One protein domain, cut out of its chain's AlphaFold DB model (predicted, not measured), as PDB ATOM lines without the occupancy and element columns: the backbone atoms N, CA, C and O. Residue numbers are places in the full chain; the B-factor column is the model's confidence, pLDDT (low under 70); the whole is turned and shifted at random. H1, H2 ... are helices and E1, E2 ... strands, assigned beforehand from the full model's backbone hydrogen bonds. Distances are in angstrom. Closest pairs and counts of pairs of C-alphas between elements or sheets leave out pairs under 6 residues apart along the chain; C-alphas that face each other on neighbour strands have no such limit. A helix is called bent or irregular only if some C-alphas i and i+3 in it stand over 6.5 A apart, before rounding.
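This is residues 244 to 322 and 459 to 550 of the 1194 residues of the protein "NADPH--cytochrome P450 reductase" of Microbotryum lychnidis-dioicae (strain p1A1 Lamole / MvSl-1064) (UniProt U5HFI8). With little regular structure, the domain is a curled sheet of six strands wrapped round helix H2; residues 244 to 252 stick out. The 171 printed residues include, in order, E1 H1 E2 E3 E4 E5 E6 H2 E7; the antiparallel sheet runs E5 E4 E7 E2 E3 E6. The class is mixed, 62 residues being in named elements; the whole is compact, radius of gyration of the C-alphas 17.2 A, spanning 49 by 48 by 32 A.

E1 is residues 244 to 246, beginning at C-alpha 244 (52.283, 65.434, 90.186). H1 is 262 to 266, E2 278 to 287 (24.2 A), E3 296 to 302, E4 315 to 318, E5 461 to 464, E6 475 to 481, H2 498 to 510 (18.2 A). E7, 539 to 547, ends at C-alpha 547 (74.136, 47.234, 71.463).

In this folded sheet, bent back into two leaves, E5 E4 E7 face E3 E6, with E2 as hinge. E2 and E3 form a hairpin; N 283 and O 300 are 2.9 A apart. H2 is on the sheet; its closest C-alphas with E2 are Lys 507 and Ala 285, 5.0 A. H1 is not on it; E1 pairs with no named strand. In H1 and H2 every O i to N i+4 pair is within hydrogen-bond range.

The farthest C-alphas, Glu 249 and Asp 291, are 54.0 A apart. Residues 323 to 458 are cut out, leaving 10.9 A between C-alphas 322 and 459. The link H2 to E7 is long, 28 residues. Residues 490 and 492 have pLDDT under 70.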
ATOM      1  N   VAL A 244      51.009  64.824  89.782       94.31
ATOM      2  CA  VAL A 244      52.283  65.434  90.186       94.31
ATOM      3  C   VAL A 244      52.096  66.095  91.545       94.31
ATOM      4  O   VAL A 244      51.317  67.036  91.682       94.31
ATOM      5  N   THR A 245      52.825  65.616  92.549       95.19
ATOM      6  CA  THR A 245      52.775  66.155  93.917       95.19
ATOM      7  C   THR A 245      54.120  66.745  94.315       95.19
ATOM      8  O   THR A 245      55.142  66.066  94.227       95.19
ATOM      9  N   GLU A 246      54.131  68.000  94.767       94.75
ATOM     10  CA  GLU A 246      55.317  68.628  95.357       94.75
ATOM     11  C   GLU A 246      55.531  68.074  96.774       94.75
ATOM     12  O   GLU A 246      54.613  68.067  97.595       94.75
ATOM     13  N   LYS A 247      56.742  67.592  97.070       92.06
ATOM     14  CA  LYS A 247      57.116  67.086  98.395       92.06
ATOM     15  C   LYS A 247      58.065  68.064  99.081       92.06
ATOM     16  O   LYS A 247      59.110  68.401  98.532       92.06
ATOM     17  N   SER A 248      57.716  68.491 100.292       80.75
ATOM     18  CA  SER A 248      58.523  69.412 101.106       80.75
ATOM     19  C   SER A 248      59.584  68.708 101.958       80.75
ATOM     20  O   SER A 248      60.607  69.310 102.266       80.75
ATOM     21  N   GLU A 249      59.369  67.439 102.321       78.50
ATOM     22  CA  GLU A 249      60.287  66.644 103.147       78.50
ATOM     23  C   GLU A 249      60.586  65.307 102.456       78.50
ATOM     24  O   GLU A 249      59.753  64.398 102.426       78.50
ATOM     25  N   VAL A 250      61.776  65.189 101.864       82.19
ATOM     26  CA  VAL A 250      62.253  63.958 101.220       82.19
ATOM     27  C   VAL A 250      63.716  63.752 101.581       82.19
ATOM     28  O   VAL A 250      64.495  64.699 101.612       82.19
ATOM     29  N   ASP A 251      64.089  62.503 101.838       86.50
ATOM     30  CA  ASP A 251      65.488  62.104 101.955       86.50
ATOM     31  C   ASP A 251      66.215  62.400 100.634       86.50
ATOM     32  O   ASP A 251      65.973  61.734  99.622       86.50
ATOM     33  N   GLU A 252      67.103  63.398 100.646       84.38
ATOM     34  CA  GLU A 252      67.862  63.833  99.472       84.38
ATOM     35  C   GLU A 252      68.628  62.685  98.810       84.38
ATOM     36  O   GLU A 252      68.854  62.728  97.602       84.38
ATOM     37  N   ALA A 253      69.014  61.637  99.548       85.62
ATOM     38  CA  ALA A 253      69.715  60.484  98.986       85.62
ATOM     39  C   ALA A 253      68.821  59.619  98.078       85.62
ATOM     40  O   ALA A 253      69.333  58.899  97.221       85.62
ATOM     41  N   LYS A 254      67.495  59.698  98.243       89.31
ATOM     42  CA  LYS A 254      66.499  58.938  97.469       89.31
ATOM     43  C   LYS A 254      65.932  59.713  96.280       89.31
ATOM     44  O   LYS A 254      65.191  59.139  95.487       89.31
ATOM     45  N   VAL A 255      66.262  60.999  96.157       92.75
ATOM     46  CA  VAL A 255      65.829  61.842  95.037       92.75
ATOM     47  C   VAL A 255      66.719  61.583  93.823       92.75
ATOM     48  O   VAL A 255      67.947  61.703  93.889       92.75
ATOM     49  N   PHE A 256      66.092  61.248  92.701       94.38
ATOM     50  CA  PHE A 256      66.756  61.106  91.414       94.38
ATOM     51  C   PHE A 256      67.021  62.494  90.818       94.38
ATOM     52  O   PHE A 256      66.108  63.308  90.716       94.38
ATOM     53  N   LEU A 257      68.266  62.759  90.413       94.00
ATOM     54  CA  LEU A 257      68.700  64.041  89.832       94.00
ATOM     55  C   LEU A 257      69.160  63.890  88.374       94.00
ATOM     56  O   LEU A 257      69.857  64.750  87.839       94.00
ATOM     57  N   GLY A 258      68.798  62.769  87.745       90.56
ATOM     58  CA  GLY A 258      69.125  62.423  86.361       90.56
ATOM     59  C   GLY A 258      69.576  60.973  86.194       90.56
ATOM     60  O   GLY A 258      69.786  60.522  85.068       90.56
ATOM     61  N   GLU A 259      69.750  60.230  87.292       92.06
ATOM     62  CA  GLU A 259      70.049  58.802  87.244       92.06
ATOM     63  C   GLU A 259      68.885  57.997  86.646       92.06
ATOM     64  O   GLU A 259      67.739  58.137  87.057       92.06
ATOM     65  N   LEU A 260      69.185  57.097  85.704       87.00
ATOM     66  CA  LEU A 260      68.168  56.305  84.994       87.00
ATOM     67  C   LEU A 260      67.716  55.046  85.745       87.00
ATOM     68  O   LEU A 260      66.704  54.447  85.392       87.00
ATOM     69  N   SER A 261      68.453  54.632  86.777       84.88
ATOM     70  CA  SER A 261      68.171  53.414  87.532       84.88
ATOM     71  C   SER A 261      68.446  53.608  89.018       84.88
ATOM     72  O   SER A 261      69.311  54.393  89.419       84.88
ATOM     73  N   HIS A 262      67.763  52.828  89.856       84.19
ATOM     74  CA  HIS A 262      68.041  52.804  91.292       84.19
ATOM     75  C   HIS A 262      69.487  52.360  91.585       84.19
ATOM     76  O   HIS A 262      70.095  52.827  92.543       84.19
ATOM     77  N   ARG A 263      70.071  51.499  90.737       83.69
ATOM     78  CA  ARG A 263      71.477  51.077  90.855       83.69
ATOM     79  C   ARG A 263      72.436  52.235  90.590       83.69
ATOM     80  O   ARG A 263      73.420  52.382  91.308       83.69
ATOM     81  N   ALA A 264      72.135  53.078  89.603       83.75
ATOM     82  CA  ALA A 264      72.908  54.280  89.305       83.75
ATOM     83  C   ALA A 264      72.786  55.330  90.422       83.75
ATOM     84  O   ALA A 264      73.757  56.035  90.717       83.75
ATOM     85  N   LEU A 265      71.628  55.404  91.088       85.88
ATOM     86  CA  LEU A 265      71.443  56.245  92.270       85.88
ATOM     87  C   LEU A 265      72.336  55.775  93.430       85.88
ATOM     88  O   LEU A 265      73.134  56.571  93.927       85.88
ATOM     89  N   THR A 266      72.269  54.487  93.793       83.12
ATOM     90  CA  THR A 266      73.016  53.895  94.921       83.12
ATOM     91  C   THR A 266      74.488  53.600  94.626       83.12
ATOM     92  O   THR A 266      75.242  53.290  95.545       83.12
ATOM     93  N   GLY A 267      74.911  53.655  93.360       77.25
ATOM     94  CA  GLY A 267      76.269  53.296  92.936       77.25
ATOM     95  C   GLY A 267      76.563  51.792  93.009       77.25
ATOM     96  O   GLY A 267      77.724  51.386  93.070       77.25
ATOM     97  N   THR A 268      75.530  50.945  93.032       76.94
ATOM     98  CA  THR A 268      75.694  49.489  93.120       76.94
ATOM     99  C   THR A 268      76.149  48.919  91.775       76.94
ATOM    100  O   THR A 268      75.567  49.227  90.735       76.94
ATOM    101  N   ARG A 269      77.172  48.053  91.785       73.94
ATOM    102  CA  ARG A 269      77.648  47.371  90.570       73.94
ATOM    103  C   ARG A 269      76.560  46.459  89.998       73.94
ATOM    104  O   ARG A 269      75.898  45.733  90.734       73.94
ATOM    105  N   GLY A 270      76.409  46.474  88.680       74.38
ATOM    106  CA  GLY A 270      75.465  45.637  87.946       74.38
ATOM    107  C   GLY A 270      75.836  45.561  86.468       74.38
ATOM    108  O   GLY A 270      76.810  46.178  86.043       74.38
ATOM    109  N   VAL A 271      75.059  44.799  85.698       84.19
ATOM    110  CA  VAL A 271      75.184  44.773  84.233       84.19
ATOM    111  C   VAL A 271      74.836  46.159  83.682       84.19
ATOM    112  O   VAL A 271      73.906  46.807  84.174       84.19
ATOM    113  N   PHE A 272      75.621  46.618  82.707       88.88
ATOM    114  CA  PHE A 272      75.383  47.876  82.012       88.88
ATOM    115  C   PHE A 272      74.669  47.614  80.687       88.88
ATOM    116  O   PHE A 272      75.171  46.880  79.836       88.88
ATOM    117  N   ASP A 273      73.499  48.219  80.538       84.56
ATOM    118  CA  ASP A 273      72.587  48.080  79.404       84.56
ATOM    119  C   ASP A 273      71.830  49.404  79.189       84.56
ATOM    120  O   ASP A 273      72.187  50.437  79.763       84.56
ATOM    121  N   ALA A 274      70.786  49.404  78.359       83.44
ATOM    122  CA  ALA A 274      69.973  50.597  78.129       83.44
ATOM    123  C   ALA A 274      69.248  51.096  79.401       83.44
ATOM    124  O   ALA A 274      69.058  52.297  79.562       83.44
ATOM    125  N   LYS A 275      68.865  50.213  80.331       83.62
ATOM    126  CA  LYS A 275      68.180  50.591  81.584       83.62
ATOM    127  C   LYS A 275      69.171  51.093  82.638       83.62
ATOM    128  O   LYS A 275      68.794  51.834  83.543       83.62
ATOM    129  N   ASN A 276      70.438  50.706  82.531       89.12
ATOM    130  CA  ASN A 276      71.506  51.101  83.437       89.12
ATOM    131  C   ASN A 276      72.802  51.392  82.657       89.12
ATOM    132  O   ASN A 276      73.696  50.546  82.653       89.12
ATOM    133  N   PRO A 277      72.939  52.553  81.989       92.06
ATOM    134  CA  PRO A 277      74.132  52.853  81.206       92.06
ATOM    135  C   PRO A 277      75.347  53.148  82.088       92.06
ATOM    136  O   PRO A 277      75.239  53.647  83.210       92.06
ATOM    137  N   TYR A 278      76.530  52.865  81.553       92.88
ATOM    138  CA  TYR A 278      77.800  53.128  82.214       92.88
ATOM    139  C   TYR A 278      78.270  54.556  81.938       92.88
ATOM    140  O   TYR A 278      78.458  54.928  80.785       92.88
ATOM    141  N   ALA A 279      78.514  55.350  82.984       93.38
ATOM    142  CA  ALA A 279      79.155  56.660  82.855       93.38
ATOM    143  C   ALA A 279      80.650  56.494  82.511       93.38
ATOM    144  O   ALA A 279      81.503  56.413  83.408       93.38
ATOM    145  N   ALA A 280      80.943  56.417  81.212       95.00
ATOM    146  CA  ALA A 280      82.268  56.170  80.662       95.00
ATOM    147  C   ALA A 280      83.080  57.467  80.553       95.00
ATOM    148  O   ALA A 280      82.613  58.404  79.898       95.00
ATOM    149  N   PRO A 281      84.271  57.545  81.178       95.69
ATOM    150  CA  PRO A 281      85.185  58.674  81.017       95.69
ATOM    151  C   PRO A 281      85.643  58.833  79.572       95.69
ATOM    152  O   PRO A 281      85.893  57.846  78.885       95.69
ATOM    153  N   ILE A 282      85.797  60.076  79.135       95.50
ATOM    154  CA  ILE A 282      86.369  60.404  77.832       95.50
ATOM    155  C   ILE A 282      87.888  60.422  77.961       95.50
ATOM    156  O   ILE A 282      88.432  61.217  78.732       95.50
ATOM    157  N   LEU A 283      88.554  59.547  77.209       94.88
ATOM    158  CA  LEU A 283      90.014  59.462  77.137       94.88
ATOM    159  C   LEU A 283      90.578  60.519  76.193       94.88
ATOM    160  O   LEU A 283      91.507  61.235  76.555       94.88
ATOM    161  N   GLU A 284      89.976  60.631  75.014       95.19
ATOM    162  CA  GLU A 284      90.363  61.571  73.972       95.19
ATOM    163  C   GLU A 284      89.105  62.074  73.261       95.19
ATOM    164  O   GLU A 284      88.161  61.317  73.019       95.19
ATOM    165  N   ALA A 285      89.085  63.361  72.918       95.06
ATOM    166  CA  ALA A 285      88.088  63.923  72.022       95.06
ATOM    167  C   ALA A 285      88.724  64.981  71.116       95.06
ATOM    168  O   ALA A 285      89.284  65.963  71.605       95.06
ATOM    169  N   LYS A 286      88.625  64.793  69.796       93.56
ATOM    170  CA  LYS A 286      89.257  65.671  68.803       93.56
ATOM    171  C   LYS A 286      88.365  65.946  67.602       93.56
ATOM    172  O   LYS A 286      87.451  65.187  67.293       93.56
ATOM    173  N   GLU A 287      88.653  67.059  66.945       94.19
ATOM    174  CA  GLU A 287      88.049  67.430  65.669       94.19
ATOM    175  C   GLU A 287      88.717  66.634  64.537       94.19
ATOM    176  O   GLU A 287      89.937  66.473  64.534       94.19
ATOM    177  N   LEU A 288      87.916  66.111  63.608       93.56
ATOM    178  CA  LEU A 288      88.382  65.365  62.435       93.56
ATOM    179  C   LEU A 288      88.353  66.200  61.153       93.56
ATOM    180  O   LEU A 288      88.964  65.787  60.173       93.56
ATOM    181  N   PHE A 289      87.629  67.322  61.130       91.81
ATOM    182  CA  PHE A 289      87.616  68.233  59.984       91.81
ATOM    183  C   PHE A 289      88.652  69.348  60.145       91.81
ATOM    184  O   PHE A 289      88.717  69.998  61.189       91.81
ATOM    185  N   GLU A 290      89.438  69.605  59.101       84.38
ATOM    186  CA  GLU A 290      90.522  70.595  59.154       84.38
ATOM    187  C   GLU A 290      89.981  72.029  59.071       84.38
ATOM    188  O   GLU A 290      90.192  72.792  60.010       84.38
ATOM    189  N   ASP A 291      89.197  72.366  58.034       70.00
ATOM    190  CA  ASP A 291      88.644  73.714  57.772       70.00
ATOM    191  C   ASP A 291      87.094  73.831  57.793       70.00
ATOM    192  O   ASP A 291      86.405  72.870  58.118       70.00
ATOM    193  N   GLY A 292      86.504  75.014  57.559       71.12
ATOM    194  CA  GLY A 292      85.052  75.213  57.312       71.12
ATOM    195  C   GLY A 292      84.092  75.331  58.520       71.12
ATOM    196  O   GLY A 292      84.507  75.366  59.670       71.12
ATOM    197  N   ASP A 293      82.779  75.399  58.251       77.62
ATOM    198  CA  ASP A 293      81.716  75.656  59.257       77.62
ATOM    199  C   ASP A 293      81.112  74.392  59.901       77.62
ATOM    200  O   ASP A 293      80.179  74.462  60.707       77.62
ATOM    201  N   ARG A 294      81.602  73.212  59.511       84.75
ATOM    202  CA  ARG A 294      81.102  71.908  59.966       84.75
ATOM    203  C   ARG A 294      82.082  71.281  60.951       84.75
ATOM    204  O   ARG A 294      83.282  71.514  60.870       84.75
ATOM    205  N   ASN A 295      81.567  70.414  61.819       90.56
ATOM    206  CA  ASN A 295      82.369  69.661  62.782       90.56
ATOM    207  C   ASN A 295      82.123  68.156  62.632       90.56
ATOM    208  O   ASN A 295      80.999  67.721  62.360       90.56
ATOM    209  N   CYS A 296      83.157  67.359  62.868       93.44
ATOM    210  CA  CYS A 296      83.086  65.918  63.035       93.44
ATOM    211  C   CYS A 296      83.996  65.492  64.185       93.44
ATOM    212  O   CYS A 296      85.216  65.588  64.114       93.44
ATOM    213  N   VAL A 297      83.397  65.002  65.264       95.31
ATOM    214  CA  VAL A 297      84.113  64.700  66.499       95.31
ATOM    215  C   VAL A 297      84.480  63.222  66.548       95.31
ATOM    216  O   VAL A 297      83.617  62.348  66.435       95.31
ATOM    217  N   HIS A 298      85.761  62.950  66.767       97.50
ATOM    218  CA  HIS A 298      86.234  61.681  67.299       97.50
ATOM    219  C   HIS A 298      86.152  61.717  68.822       97.50
ATOM    220  O   HIS A 298      86.622  62.686  69.420       97.50
ATOM    221  N   ALA A 299      85.600  60.680  69.446       97.38
ATOM    222  CA  ALA A 299      85.627  60.540  70.900       97.38
ATOM    223  C   ALA A 299      85.926  59.099  71.312       97.38
ATOM    224  O   ALA A 299      85.410  58.159  70.704       97.38
ATOM    225  N   GLU A 300      86.727  58.946  72.363       97.56
ATOM    226  CA  GLU A 300      87.128  57.668  72.946       97.56
ATOM    227  C   GLU A 300      86.587  57.545  74.372       97.56
ATOM    228  O   GLU A 300      86.863  58.387  75.227       97.56
ATOM    229  N   PHE A 301      85.829  56.485  74.639       97.19
ATOM    230  CA  PHE A 301      85.227  56.206  75.939       97.19
ATOM    231  C   PHE A 301      85.930  55.041  76.628       97.19
ATOM    232  O   PHE A 301      85.958  53.931  76.093       97.19
ATOM    233  N   ASP A 302      86.440  55.271  77.834       96.56
ATOM    234  CA  ASP A 302      87.044  54.237  78.672       96.56
ATOM    235  C   ASP A 302      85.976  53.316  79.265       96.56
ATOM    236  O   ASP A 302      85.041  53.770  79.926       96.56
ATOM    237  N   ILE A 303      86.148  52.010  79.075       95.19
ATOM    238  CA  ILE A 303      85.287  50.952  79.613       95.19
ATOM    239  C   ILE A 303      86.036  49.978  80.538       95.19
ATOM    240  O   ILE A 303      85.433  48.997  80.979       95.19
ATOM    241  N   SER A 304      87.307  50.232  80.864       92.06
ATOM    242  CA  SER A 304      88.173  49.352  81.669       92.06
ATOM    243  C   SER A 304      87.528  48.875  82.983       92.06
ATOM    244  O   SER A 304      87.487  47.674  83.255       92.06
ATOM    245  N   ASP A 305      86.928  49.792  83.741       85.81
ATOM    246  CA  ASP A 305      86.328  49.521  85.056       85.81
ATOM    247  C   ASP A 305      84.865  49.045  85.016       85.81
ATOM    248  O   ASP A 305      84.233  48.833  86.056       85.81
ATOM    249  N   SER A 306      84.293  48.891  83.821       87.88
ATOM    250  CA  SER A 306      82.854  48.646  83.654       87.88
ATOM    251  C   SER A 306      82.483  47.168  83.510       87.88
ATOM    252  O   SER A 306      81.344  46.782  83.761       87.88
ATOM    253  N   GLY A 307      83.416  46.323  83.060       88.62
ATOM    254  CA  GLY A 307      83.103  44.957  82.627       88.62
ATOM    255  C   GLY A 307      82.284  44.872  81.328       88.62
ATOM    256  O   GLY A 307      81.964  43.763  80.894       88.62
ATOM    257  N   VAL A 308      81.970  46.008  80.690       91.31
ATOM    258  CA  VAL A 308      81.354  46.067  79.360       91.31
ATOM    259  C   VAL A 308      82.289  45.415  78.347       91.31
ATOM    260  O   VAL A 308      83.508  45.568  78.395       91.31
ATOM    261  N   ARG A 309      81.703  44.661  77.417       91.88
ATOM    262  CA  ARG A 309      82.416  44.047  76.297       91.88
ATOM    263  C   ARG A 309      81.702  44.405  75.010       91.88
ATOM    264  O   ARG A 309      80.474  44.416  74.977       91.88
ATOM    265  N   TYR A 310      82.480  44.627  73.963       95.31
ATOM    266  CA  TYR A 310      81.976  44.899  72.625       95.31
ATOM    267  C   TYR A 310      82.722  44.053  71.594       95.31
ATOM    268  O   TYR A 310      83.792  43.497  71.871       95.31
ATOM    269  N   GLN A 311      82.131  43.927  70.417       95.44
ATOM    270  CA  GLN A 311      82.731  43.329  69.238       95.44
ATOM    271  C   GLN A 311      82.826  44.370  68.124       95.44
ATOM    272  O   GLN A 311      82.058  45.327  68.065       95.44
ATOM    273  N   THR A 312      83.779  44.174  67.221       95.00
ATOM    274  CA  THR A 312      83.917  45.017  66.034       95.00
ATOM    275  C   THR A 312      82.639  44.987  65.198       95.00
ATOM    276  O   THR A 312      82.142  43.912  64.864       95.00
ATOM    277  N   GLY A 313      82.133  46.176  64.867       89.19
ATOM    278  CA  GLY A 313      80.871  46.383  64.156       89.19
ATOM    279  C   GLY A 313      79.641  46.541  65.054       89.19
ATOM    280  O   GLY A 313      78.560  46.791  64.530       89.19
ATOM    281  N   ASP A 314      79.776  46.427  66.381       92.00
ATOM    282  CA  ASP A 314      78.717  46.811  67.325       92.00
ATOM    283  C   ASP A 314      78.424  48.318  67.297       92.00
ATOM    284  O   ASP A 314      79.207  49.133  66.795       92.00
ATOM    285  N   HIS A 315      77.296  48.691  67.902       90.31
ATOM    286  CA  HIS A 315      76.906  50.080  68.115       90.31
ATOM    287  C   HIS A 315      77.042  50.455  69.591       90.31
ATOM    288  O   HIS A 315      76.858  49.630  70.490       90.31
ATOM    289  N   VAL A 316      77.304  51.730  69.858       94.88
ATOM    290  CA  VAL A 316      77.266  52.303  71.207       94.88
ATOM    291  C   VAL A 316      76.154  53.342  71.291       94.88
ATOM    292  O   VAL A 316      76.085  54.263  70.479       94.88
ATOM    293  N   GLY A 317      75.254  53.177  72.256       93.81
ATOM    294  CA  GLY A 317      74.198  54.136  72.559       93.81
ATOM    295  C   GLY A 317      74.672  55.136  73.605       93.81
ATOM    296  O   GLY A 317      74.842  54.766  74.768       93.81
ATOM    297  N   VAL A 318      74.859  56.392  73.198       95.56
ATOM    298  CA  VAL A 318      75.249  57.513  74.066       95.56
ATOM    299  C   VAL A 318      73.993  58.235  74.544       95.56
ATOM    300  O   VAL A 318      73.175  58.657  73.726       95.56
ATOM    301  N   TRP A 319      73.830  58.389  75.855       94.25
ATOM    302  CA  TRP A 319      72.692  59.076  76.469       94.25
ATOM    303  C   TRP A 319      72.985  60.571  76.617       94.25
ATOM    304  O   TRP A 319      73.832  60.940  77.435       94.25
ATOM    305  N   PRO A 320      72.322  61.445  75.839       94.25
ATOM    306  CA  PRO A 320      72.593  62.869  75.907       94.25
ATOM    307  C   PRO A 320      71.792  63.556  77.017       94.25
ATOM    308  O   PRO A 320      70.965  62.954  77.699       94.25
ATOM    309  N   LEU A 321      72.031  64.857  77.151       95.12
ATOM    310  CA  LEU A 321      71.284  65.782  77.996       95.12
ATOM    311  C   LEU A 321      70.574  66.798  77.104       95.12
ATOM    312  O   LEU A 321      71.067  67.095  76.014       95.12
ATOM    313  N   ASN A 322      69.474  67.388  77.565       96.19
ATOM    314  CA  ASN A 322      68.924  68.549  76.872       96.19
ATOM    315  C   ASN A 322      69.805  69.795  77.067       96.19
ATOM    316  O   ASN A 322      70.423  69.944  78.126       96.19
ATOM    317  N   HIS A 459      65.794  59.643  74.360       84.75
ATOM    318  CA  HIS A 459      66.427  58.370  73.997       84.75
ATOM    319  C   HIS A 459      67.953  58.480  73.791       84.75
ATOM    320  O   HIS A 459      68.464  59.559  73.453       84.75
ATOM    321  N   PRO A 460      68.709  57.373  73.935       88.25
ATOM    322  CA  PRO A 460      70.115  57.327  73.545       88.25
ATOM    323  C   PRO A 460      70.270  57.470  72.029       88.25
ATOM    324  O   PRO A 460      69.397  57.073  71.255       88.25
ATOM    325  N   ARG A 461      71.397  58.032  71.588       87.44
ATOM    326  CA  ARG A 461      71.765  58.114  70.168       87.44
ATOM    327  C   ARG A 461      72.845  57.077  69.881       87.44
ATOM    328  O   ARG A 461      73.849  57.019  70.589       87.44
ATOM    329  N   TYR A 462      72.601  56.238  68.878       85.38
ATOM    330  CA  TYR A 462      73.499  55.152  68.505       85.38
ATOM    331  C   TYR A 462      74.547  55.617  67.496       85.38
ATOM    332  O   TYR A 462      74.232  56.339  66.553       85.38
ATOM    333  N   TYR A 463      75.776  55.153  67.693       91.56
ATOM    334  CA  TYR A 463      76.909  55.383  66.803       91.56
ATOM    335  C   TYR A 463      77.581  54.040  66.504       91.56
ATOM    336  O   TYR A 463      77.793  53.248  67.427       91.56
ATOM    337  N   SER A 464      77.932  53.776  65.241       92.50
ATOM    338  CA  SER A 464      78.783  52.628  64.897       92.50
ATOM    339  C   SER A 464      80.146  52.797  65.554       92.50
ATOM    340  O   SER A 464      80.791  53.842  65.411       92.50
ATOM    341  N   ILE A 465      80.579  51.771  66.285       96.50
ATOM    342  CA  ILE A 465      81.861  51.797  66.982       96.50
ATOM    343  C   ILE A 465      82.985  51.812  65.942       96.50
ATOM    344  O   ILE A 465      83.041  50.956  65.058       96.50
ATOM    345  N   SER A 466      83.888  52.786  66.058       97.00
ATOM    346  CA  SER A 466      85.006  52.996  65.133       97.00
ATOM    347  C   SER A 466      86.344  52.443  65.626       97.00
ATOM    348  O   SER A 466      87.391  52.759  65.054       97.00
ATOM    349  N   SER A 467      86.315  51.594  66.659       97.88
ATOM    350  CA  SER A 467      87.463  50.863  67.206       97.88
ATOM    351  C   SER A 467      87.289  49.347  67.169       97.88
ATOM    352  O   SER A 467      86.174  48.835  67.257       97.88
ATOM    353  N   SER A 468      88.401  48.612  67.089       97.38
ATOM    354  CA  SER A 468      88.411  47.158  67.315       97.38
ATOM    355  C   SER A 468      88.797  46.821  68.759       97.38
ATOM    356  O   SER A 468      89.841  47.294  69.217       97.38
ATOM    357  N   PRO A 469      88.096  45.894  69.444       96.19
ATOM    358  CA  PRO A 469      88.484  45.425  70.771       96.19
ATOM    359  C   PRO A 469      89.782  44.601  70.750       96.19
ATOM    360  O   PRO A 469      90.317  44.268  71.805       96.19
ATOM    361  N   LYS A 470      90.308  44.241  69.569       95.38
ATOM    362  CA  LYS A 470      91.623  43.593  69.433       95.38
ATOM    363  C   LYS A 470      92.784  44.574  69.591       95.38
ATOM    364  O   LYS A 470      93.851  44.132  70.013       95.38
ATOM    365  N   LEU A 471      92.582  45.851  69.255       94.31
ATOM    366  CA  LEU A 471      93.544  46.932  69.505       94.31
ATOM    367  C   LEU A 471      93.191  47.720  70.771       94.31
ATOM    368  O   LEU A 471      94.071  48.003  71.576       94.31
ATOM    369  N   TYR A 472      91.903  48.001  70.967       96.12
ATOM    370  CA  TYR A 472      91.365  48.840  72.034       96.12
ATOM    371  C   TYR A 472      90.361  48.049  72.894       96.12
ATOM    372  O   TYR A 472      89.159  48.314  72.861       96.12
ATOM    373  N   PRO A 473      90.809  47.042  73.670       94.69
ATOM    374  CA  PRO A 473      89.914  46.191  74.463       94.69
ATOM    375  C   PRO A 473      89.169  46.949  75.569       94.69
ATOM    376  O   PRO A 473      88.128  46.491  76.032       94.69
ATOM    377  N   THR A 474      89.714  48.087  76.001       95.44
ATOM    378  CA  THR A 474      89.201  48.906  77.104       95.44
ATOM    379  C   THR A 474      88.706  50.279  76.658       95.44
ATOM    380  O   THR A 474      88.365  51.085  77.515       95.44
ATOM    381  N   ALA A 475      88.646  50.558  75.353       96.81
ATOM    382  CA  ALA A 475      88.166  51.835  74.835       96.81
ATOM    383  C   ALA A 475      87.207  51.635  73.654       96.81
ATOM    384  O   ALA A 475      87.449  50.802  72.778       96.81
ATOM    385  N   ILE A 476      86.114  52.397  73.643       97.88
ATOM    386  CA  ILE A 476      85.132  52.445  72.554       97.88
ATOM    387  C   ILE A 476      85.256  53.789  71.850       97.88
ATOM    388  O   ILE A 476      85.108  54.829  72.484       97.88
ATOM    389  N   HIS A 477      85.494  53.765  70.542       98.12
ATOM    390  CA  HIS A 477      85.668  54.978  69.753       98.12
ATOM    391  C   HIS A 477      84.398  55.246  68.948       98.12
ATOM    392  O   HIS A 477      83.749  54.316  68.463       98.12
ATOM    393  N   ILE A 478      84.057  56.521  68.779       96.88
ATOM    394  CA  ILE A 478      82.964  56.965  67.913       96.88
ATOM    395  C   ILE A 478      83.439  58.032  66.930       96.88
ATOM    396  O   ILE A 478      84.412  58.745  67.175       96.88
ATOM    397  N   THR A 479      82.711  58.151  65.821       95.06
ATOM    398  CA  THR A 479      82.904  59.183  64.797       95.06
ATOM    399  C   THR A 479      81.570  59.896  64.577       95.06
ATOM    400  O   THR A 479      80.659  59.321  63.983       95.06
ATOM    401  N   ALA A 480      81.427  61.125  65.069       92.50
ATOM    402  CA  ALA A 480      80.149  61.832  65.103       92.50
ATOM    403  C   ALA A 480      80.205  63.163  64.340       92.50
ATOM    404  O   ALA A 480      80.751  64.149  64.832       92.50
ATOM    405  N   VAL A 481      79.572  63.221  63.164       91.12
ATOM    406  CA  VAL A 481      79.343  64.493  62.461       91.12
ATOM    407  C   VAL A 481      78.334  65.342  63.234       91.12
ATOM    408  O   VAL A 481      77.267  64.858  63.612       91.12
ATOM    409  N   VAL A 482      78.661  66.607  63.492       91.00
ATOM    410  CA  VAL A 482      77.803  67.500  64.272       91.00
ATOM    411  C   VAL A 482      76.696  68.063  63.405       91.00
ATOM    412  O   VAL A 482      76.946  68.670  62.364       91.00
ATOM    413  N   LEU A 483      75.453  67.892  63.862       88.62
ATOM    414  CA  LEU A 483      74.301  68.457  63.183       88.62
ATOM    415  C   LEU A 483      74.005  69.887  63.652       88.62
ATOM    416  O   LEU A 483      73.607  70.107  64.801       88.62
ATOM    417  N   LYS A 484      74.146  70.830  62.719       87.81
ATOM    418  CA  LYS A 484      73.811  72.253  62.831       87.81
ATOM    419  C   LYS A 484      73.329  72.724  61.459       87.81
ATOM    420  O   LYS A 484      74.066  72.583  60.489       87.81
ATOM    421  N   TYR A 485      72.107  73.241  61.366       83.38
ATOM    422  CA  TYR A 485      71.545  73.735  60.103       83.38
ATOM    423  C   TYR A 485      70.428  74.754  60.350       83.38
ATOM    424  O   TYR A 485      69.833  74.789  61.428       83.38
ATOM    425  N   GLN A 486      70.129  75.573  59.341       81.94
ATOM    426  CA  GLN A 486      68.917  76.388  59.289       81.94
ATOM    427  C   GLN A 486      67.911  75.686  58.384       81.94
ATOM    428  O   GLN A 486      68.207  75.405  57.225       81.94
ATOM    429  N   ALA A 487      66.739  75.370  58.928       74.81
ATOM    430  CA  ALA A 487      65.686  74.678  58.193       74.81
ATOM    431  C   ALA A 487      65.133  75.536  57.043       74.81
ATOM    432  O   ALA A 487      64.931  75.046  55.935       74.81
ATOM    433  N   VAL A 488      64.971  76.837  57.284       78.94
ATOM    434  CA  VAL A 488      64.565  77.829  56.286       78.94
ATOM    435  C   VAL A 488      65.645  78.902  56.203       78.94
ATOM    436  O   VAL A 488      66.094  79.434  57.221       78.94
ATOM    437  N   LYS A 489      66.089  79.221  54.983       72.75
ATOM    438  CA  LYS A 489      67.122  80.237  54.751       72.75
ATOM    439  C   LYS A 489      66.637  81.603  55.244       72.75
ATOM    440  O   LYS A 489      65.566  82.059  54.860       72.75
ATOM    441  N   GLY A 490      67.439  82.256  56.084       69.06
ATOM    442  CA  GLY A 490      67.090  83.541  56.699       69.06
ATOM    443  C   GLY A 490      66.261  83.441  57.987       69.06
ATOM    444  O   GLY A 490      66.023  84.476  58.608       69.06
ATOM    445  N   ASP A 491      65.866  82.237  58.426       74.44
ATOM    446  CA  ASP A 491      65.306  82.048  59.768       74.44
ATOM    447  C   ASP A 491      66.396  82.335  60.820       74.44
ATOM    448  O   ASP A 491      67.510  81.804  60.720       74.44
ATOM    449  N   PRO A 492      66.127  83.183  61.828       69.31
ATOM    450  CA  PRO A 492      67.108  83.477  62.865       69.31
ATOM    451  C   PRO A 492      67.452  82.270  63.761       69.31
ATOM    452  O   PRO A 492      68.463  82.313  64.463       69.31
ATOM    453  N   ALA A 493      66.642  81.208  63.777       74.12
ATOM    454  CA  ALA A 493      66.837  80.041  64.626       74.12
ATOM    455  C   ALA A 493      67.604  78.913  63.913       74.12
ATOM    456  O   ALA A 493      67.179  78.364  62.898       74.12
ATOM    457  N   TYR A 494      68.724  78.500  64.509       82.75
ATOM    458  CA  TYR A 494      69.427  77.278  64.119       82.75
ATOM    459  C   TYR A 494      68.809  76.049  64.787       82.75
ATOM    460  O   TYR A 494      68.455  76.061  65.969       82.75
ATOM    461  N   SER A 495      68.760  74.956  64.032       86.31
ATOM    462  CA  SER A 495      68.434  73.624  64.525       86.31
ATOM    463  C   SER A 495      69.710  72.856  64.861       86.31
ATOM    464  O   SER A 495      70.648  72.787  64.062       86.31
ATOM    465  N   TYR A 496      69.735  72.258  66.053       89.69
ATOM    466  CA  TYR A 496      70.890  71.544  66.596       89.69
ATOM    467  C   TYR A 496      70.513  70.112  66.968       89.69
ATOM    468  O   TYR A 496      69.545  69.887  67.696       89.69
ATOM    469  N   GLY A 497      71.308  69.138  66.527       90.19
ATOM    470  CA  GLY A 497      71.151  67.753  66.968       90.19
ATOM    471  C   GLY A 497      71.623  67.568  68.412       90.19
ATOM    472  O   GLY A 497      72.801  67.795  68.691       90.19
ATOM    473  N   VAL A 498      70.737  67.120  69.309       92.69
ATOM    474  CA  VAL A 498      71.019  66.962  70.752       92.69
ATOM    475  C   VAL A 498      72.230  66.057  71.008       92.69
ATOM    476  O   VAL A 498      73.184  66.479  71.652       92.69
ATOM    477  N   GLY A 499      72.242  64.839  70.453       93.19
ATOM    478  CA  GLY A 499      73.325  63.874  70.690       93.19
ATOM    479  C   GLY A 499      74.695  64.358  70.211       93.19
ATOM    480  O   GLY A 499      75.675  64.310  70.948       93.19
ATOM    481  N   THR A 500      74.763  64.895  68.993       94.19
ATOM    482  CA  THR A 500      76.037  65.307  68.395       94.19
ATOM    483  C   THR A 500      76.578  66.603  68.993       94.19
ATOM    484  O   THR A 500      77.784  66.732  69.165       94.19
ATOM    485  N   ASN A 501      75.708  67.559  69.345       95.62
ATOM    486  CA  ASN A 501      76.141  68.791  70.012       95.62
ATOM    487  C   ASN A 501      76.499  68.541  71.486       95.62
ATOM    488  O   ASN A 501      77.365  69.233  72.012       95.62
ATOM    489  N   TYR A 502      75.901  67.536  72.137       96.38
ATOM    490  CA  TYR A 502      76.351  67.063  73.449       96.38
ATOM    491  C   TYR A 502      77.784  66.509  73.381       96.38
ATOM    492  O   TYR A 502      78.636  66.920  74.165       96.38
ATOM    493  N   ILE A 503      78.089  65.662  72.389       96.31
ATOM    494  CA  ILE A 503      79.455  65.157  72.147       96.31
ATOM    495  C   ILE A 503      80.426  66.298  71.803       96.31
ATOM    496  O   ILE A 503      81.537  66.334  72.330       96.31
ATOM    497  N   LEU A 504      80.011  67.266  70.980       95.62
ATOM    498  CA  LEU A 504      80.820  68.456  70.694       95.62
ATOM    499  C   LEU A 504      81.123  69.252  71.970       95.62
ATOM    500  O   LEU A 504      82.256  69.676  72.181       95.62
ATOM    501  N   ASN A 505      80.137  69.427  72.850       95.44
ATOM    502  CA  ASN A 505      80.339  70.140  74.106       95.44
ATOM    503  C   ASN A 505      81.291  69.392  75.053       95.44
ATOM    504  O   ASN A 505      82.128  70.025  75.693       95.44
ATOM    505  N   LEU A 506      81.227  68.056  75.077       95.12
ATOM    506  CA  LEU A 506      82.191  67.212  75.781       95.12
ATOM    507  C   LEU A 506      83.611  67.353  75.210       95.12
ATOM    508  O   LEU A 506      84.556  67.483  75.986       95.12
ATOM    509  N   LYS A 507      83.767  67.401  73.879       95.12
ATOM    510  CA  LYS A 507      85.053  67.690  73.220       95.12
ATOM    511  C   LYS A 507      85.597  69.043  73.654       95.12
ATOM    512  O   LYS A 507      86.738  69.115  74.093       95.12
ATOM    513  N   VAL A 508      84.780  70.094  73.584       93.44
ATOM    514  CA  VAL A 508      85.181  71.451  73.991       93.44
ATOM    515  C   VAL A 508      85.647  71.456  75.445       93.44
ATOM    516  O   VAL A 508      86.692  72.022  75.753       93.44
ATOM    517  N   ALA A 509      84.913  70.791  76.337       92.25
ATOM    518  CA  ALA A 509      85.277  70.694  77.745       92.25
ATOM    519  C   ALA A 509      86.577  69.902  77.972       92.25
ATOM    520  O   ALA A 509      87.402  70.305  78.791       92.25
ATOM    521  N   HIS A 510      86.789  68.819  77.219       91.38
ATOM    522  CA  HIS A 510      88.015  68.025  77.255       91.38
ATOM    523  C   HIS A 510      89.236  68.817  76.752       91.38
ATOM    524  O   HIS A 510      90.306  68.736  77.348       91.38
ATOM    525  N   THR A 511      89.076  69.659  75.724       88.81
ATOM    526  CA  THR A 511      90.152  70.501  75.163       88.81
ATOM    527  C   THR A 511      90.368  71.825  75.914       88.81
ATOM    528  O   THR A 511      90.918  72.770  75.356       88.81
ATOM    529  N   GLY A 512      89.933  71.930  77.175       84.44
ATOM    530  CA  GLY A 512      90.170  73.106  78.026       84.44
ATOM    531  C   GLY A 512      89.090  74.194  77.973       84.44
ATOM    532  O   GLY A 512      89.300  75.288  78.489       84.44
ATOM    533  N   GLY A 513      87.930  73.920  77.373       81.31
ATOM    534  CA  GLY A 513      86.738  74.776  77.414       81.31
ATOM    535  C   GLY A 513      86.713  75.938  76.416       81.31
ATOM    536  O   GLY A 513      85.672  76.579  76.267       81.31
ATOM    537  N   ALA A 514      87.817  76.209  75.715       83.75
ATOM    538  CA  ALA A 514      87.875  77.246  74.690       83.75
ATOM    539  C   ALA A 514      87.066  76.829  73.453       83.75
ATOM    540  O   ALA A 514      87.284  75.755  72.893       83.75
ATOM    541  N   ARG A 515      86.141  77.696  73.027       85.50
ATOM    542  CA  ARG A 515      85.360  77.517  71.799       85.50
ATOM    543  C   ARG A 515      86.045  78.227  70.643       85.50
ATOM    544  O   ARG A 515      86.452  79.379  70.764       85.50
ATOM    545  N   THR A 516      86.152  77.529  69.527       84.50
ATOM    546  CA  THR A 516      86.576  78.083  68.238       84.50
ATOM    547  C   THR A 516      85.431  78.852  67.571       84.50
ATOM    548  O   THR A 516      84.277  78.739  67.987       84.50
ATOM    549  N   SER A 517      85.721  79.582  66.489       80.44
ATOM    550  CA  SER A 517      84.698  80.264  65.675       80.44
ATOM    551  C   SER A 517      83.614  79.312  65.145       80.44
ATOM    552  O   SER A 517      82.461  79.707  65.008       80.44
ATOM    553  N   ARG A 518      83.942  78.031  64.911       82.12
ATOM    554  CA  ARG A 518      82.979  76.992  64.482       82.12
ATOM    555  C   ARG A 518      81.980  76.624  65.579       82.12
ATOM    556  O   ARG A 518      80.815  76.326  65.312       82.12
ATOM    557  N   GLU A 519      82.456  76.634  66.821       86.00
ATOM    558  CA  GLU A 519      81.724  76.210  68.020       86.00
ATOM    559  C   GLU A 519      80.986  77.374  68.696       86.00
ATOM    560  O   GLU A 519      80.201  77.162  69.634       86.00
ATOM    561  N   GLU A 520      81.214  78.601  68.232       83.19
ATOM    562  CA  GLU A 520      80.506  79.788  68.685       83.19
ATOM    563  C   GLU A 520      78.999  79.662  68.399       83.19
ATOM    564  O   GLU A 520      78.562  79.144  67.366       83.19
ATOM    565  N   GLY A 521      78.179  80.045  69.379       83.50
ATOM    566  CA  GLY A 521      76.719  79.924  69.309       83.50
ATOM    567  C   GLY A 521      76.155  78.498  69.417       83.50
ATOM    568  O   GLY A 521      74.937  78.346  69.491       83.50
ATOM    569  N   THR A 522      76.988  77.448  69.465       89.56
ATOM    570  CA  THR A 522      76.487  76.073  69.657       89.56
ATOM    571  C   THR A 522      75.960  75.858  71.085       89.56
ATOM    572  O   THR A 522      76.448  76.501  72.021       89.56
ATOM    573  N   PRO A 523      74.991  74.952  71.310       91.81
ATOM    574  CA  PRO A 523      74.373  74.789  72.623       91.81
ATOM    575  C   PRO A 523      75.356  74.373  73.733       91.81
ATOM    576  O   PRO A 523      76.399  73.764  73.485       91.81
ATOM    577  N   VAL A 524      75.013  74.711  74.977       93.12
ATOM    578  CA  VAL A 524      75.750  74.335  76.196       93.12
ATOM    579  C   VAL A 524      74.925  73.319  76.981       93.12
ATOM    580  O   VAL A 524      73.693  73.387  76.980       93.12
ATOM    581  N   TYR A 525      75.607  72.382  77.639       95.19
ATOM    582  CA  TYR A 525      74.996  71.312  78.415       95.19
ATOM    583  C   TYR A 525      75.638  71.234  79.803       95.19
ATOM    584  O   TYR A 525      76.849  71.405  79.951       95.19
ATOM    585  N   LYS A 526      74.849  70.866  80.816       93.12
ATOM    586  CA  LYS A 526      75.339  70.536  82.165       93.12
ATOM    587  C   LYS A 526      76.046  69.169  82.212       93.12
ATOM    588  O   LYS A 526      75.562  68.210  82.813       93.12
ATOM    589  N   ILE A 527      77.208  69.081  81.565       92.81
ATOM    590  CA  ILE A 527      77.983  67.846  81.336       92.81
ATOM    591  C   ILE A 527      78.526  67.162  82.600       92.81
ATOM    592  O   ILE A 527      78.942  66.012  82.530       92.81
ATOM    593  N   GLU A 528      78.500  67.822  83.761       91.88
ATOM    594  CA  GLU A 528      78.878  67.203  85.042       91.88
ATOM    595  C   GLU A 528      77.854  66.152  85.512       91.88
ATOM    596  O   GLU A 528      78.175  65.289  86.333       91.88
ATOM    597  N   GLY A 529      76.642  66.175  84.949       89.69
ATOM    598  CA  GLY A 529      75.617  65.168  85.199       89.69
ATOM    599  C   GLY A 529      75.027  65.200  86.617       89.69
ATOM    600  O   GLY A 529      75.285  66.127  87.395       89.69
ATOM    601  N   PRO A 530      74.216  64.188  86.975       90.31
ATOM    602  CA  PRO A 530      73.577  64.108  88.285       90.31
ATOM    603  C   PRO A 530      74.635  64.017  89.390       90.31
ATOM    604  O   PRO A 530      75.489  63.133  89.363       90.31
ATOM    605  N   ARG A 531      74.591  64.928  90.372       88.94
ATOM    606  CA  ARG A 531      75.529  64.981  91.518       88.94
ATOM    607  C   ARG A 531      77.014  65.040  91.118       88.94
ATOM    608  O   ARG A 531      77.867  64.562  91.862       88.94
ATOM    609  N   GLY A 532      77.330  65.559  89.931       89.06
ATOM    610  CA  GLY A 532      78.703  65.570  89.421       89.06
ATOM    611  C   GLY A 532      79.238  64.186  89.025       89.06
ATOM    612  O   GLY A 532      80.432  64.049  88.770       89.06
ATOM    613  N   LYS A 533      78.390  63.144  88.962       87.88
ATOM    614  CA  LYS A 533      78.800  61.758  88.664       87.88
ATOM    615  C   LYS A 533      79.417  61.594  87.274       87.88
ATOM    616  O   LYS A 533      80.103  60.599  87.039       87.88
ATOM    617  N   TYR A 534      79.187  62.532  86.353       92.00
ATOM    618  CA  TYR A 534      79.802  62.514  85.022       92.00
ATOM    619  C   TYR A 534      81.117  63.294  84.974       92.00
ATOM    620  O   TYR A 534      81.638  63.574  83.900       92.00
ATOM    621  N   LYS A 535      81.700  63.603  86.130       90.56
ATOM    622  CA  LYS A 535      83.043  64.156  86.251       90.56
ATOM    623  C   LYS A 535      83.869  63.243  87.152       90.56
ATOM    624  O   LYS A 535      83.571  63.086  88.332       90.56
ATOM    625  N   LYS A 536      84.913  62.625  86.599       85.50
ATOM    626  CA  LYS A 536      85.858  61.782  87.344       85.50
ATOM    627  C   LYS A 536      87.241  62.421  87.266       85.50
ATOM    628  O   LYS A 536      87.923  62.335  86.248       85.50
ATOM    629  N   GLY A 537      87.644  63.099  88.341       84.56
ATOM    630  CA  GLY A 537      88.869  63.902  88.342       84.56
ATOM    631  C   GLY A 537      88.775  65.049  87.330       84.56
ATOM    632  O   GLY A 537      87.871  65.878  87.423       84.56
ATOM    633  N   SER A 538      89.699  65.090  86.367       81.31
ATOM    634  CA  SER A 538      89.695  66.051  85.253       81.31
ATOM    635  C   SER A 538      88.891  65.589  84.032       81.31
ATOM    636  O   SER A 538      88.639  66.400  83.145       81.31
ATOM    637  N   ALA A 539      88.488  64.315  83.966       88.31
ATOM    638  CA  ALA A 539      87.789  63.755  82.815       88.31
ATOM    639  C   ALA A 539      86.266  63.896  82.950       88.31
ATOM    640  O   ALA A 539      85.681  63.617  84.003       88.31
ATOM    641  N   PHE A 540      85.617  64.275  81.852       93.75
ATOM    642  CA  PHE A 540      84.163  64.223  81.714       93.75
ATOM    643  C   PHE A 540      83.733  62.844  81.223       93.75
ATOM    644  O   PHE A 540      84.478  62.167  80.518       93.75
ATOM    645  N   CYS A 541      82.534  62.421  81.604       94.00
ATOM    646  CA  CYS A 541      81.964  61.135  81.239       94.00
ATOM    647  C   CYS A 541      80.698  61.322  80.404       94.00
ATOM    648  O   CYS A 541      79.967  62.297  80.576       94.00
ATOM    649  N   ALA A 542      80.392  60.329  79.574       94.50
ATOM    650  CA  ALA A 542      79.089  60.185  78.939       94.50
ATOM    651  C   ALA A 542      78.477  58.833  79.333       94.50
ATOM    652  O   ALA A 542      79.202  57.835  79.374       94.50
ATOM    653  N   PRO A 543      77.171  58.746  79.630       94.56
ATOM    654  CA  PRO A 543      76.536  57.458  79.870       94.56
ATOM    655  C   PRO A 543      76.386  56.713  78.552       94.56
ATOM    656  O   PRO A 543      75.746  57.204  77.619       94.56
ATOM    657  N   ILE A 544      76.964  55.521  78.481       95.44
ATOM    658  CA  ILE A 544      76.961  54.681  77.292       95.44
ATOM    659  C   ILE A 544      76.481  53.268  77.605       95.44
ATOM    660  O   ILE A 544      76.596  52.776  78.727       95.44
ATOM    661  N   HIS A 545      75.984  52.589  76.581       94.12
ATOM    662  CA  HIS A 545      75.784  51.144  76.596       94.12
ATOM    663  C   HIS A 545      76.081  50.571  75.209       94.12
ATOM    664  O   HIS A 545      75.987  51.280  74.208       94.12
ATOM    665  N   VAL A 546      76.452  49.295  75.150       93.06
ATOM    666  CA  VAL A 546      76.739  48.606  73.885       93.06
ATOM    667  C   VAL A 546      75.490  47.871  73.425       93.06
ATOM    668  O   VAL A 546      74.886  47.131  74.201       93.06
ATOM    669  N   ARG A 547      75.141  48.040  72.151       85.75
ATOM    670  CA  ARG A 547      74.136  47.234  71.463       85.75
ATOM    671  C   ARG A 547      74.842  46.328  70.465       85.75
ATOM    672  O   ARG A 547      75.631  46.794  69.643       85.75
ATOM    673  N   ARG A 548      74.555  45.031  70.553       84.88
ATOM    674  CA  ARG A 548      75.149  44.046  69.651       84.88
ATOM    675  C   ARG A 548      74.543  44.151  68.258       84.88
ATOM    676  O   ARG A 548      73.339  44.349  68.131       84.88
ATOM    677  N   SER A 549      75.376  43.980  67.240       81.88
ATOM    678  CA  SER A 549      74.955  43.937  65.837       81.88
ATOM    679  C   SER A 549      75.352  42.619  65.160       81.88
ATOM    680  O   SER A 549      76.220  41.892  65.643       81.88
ATOM    681  N   ASN A 550      74.763  42.348  63.994       82.12
ATOM    682  CA  ASN A 550      75.188  41.258  63.107       82.12
ATOM    683  C   ASN A 550      76.271  41.700  62.105       82.12
ATOM    684  O   ASN A 550      76.742  40.902  61.297       82.12
TER     685      ASN A 550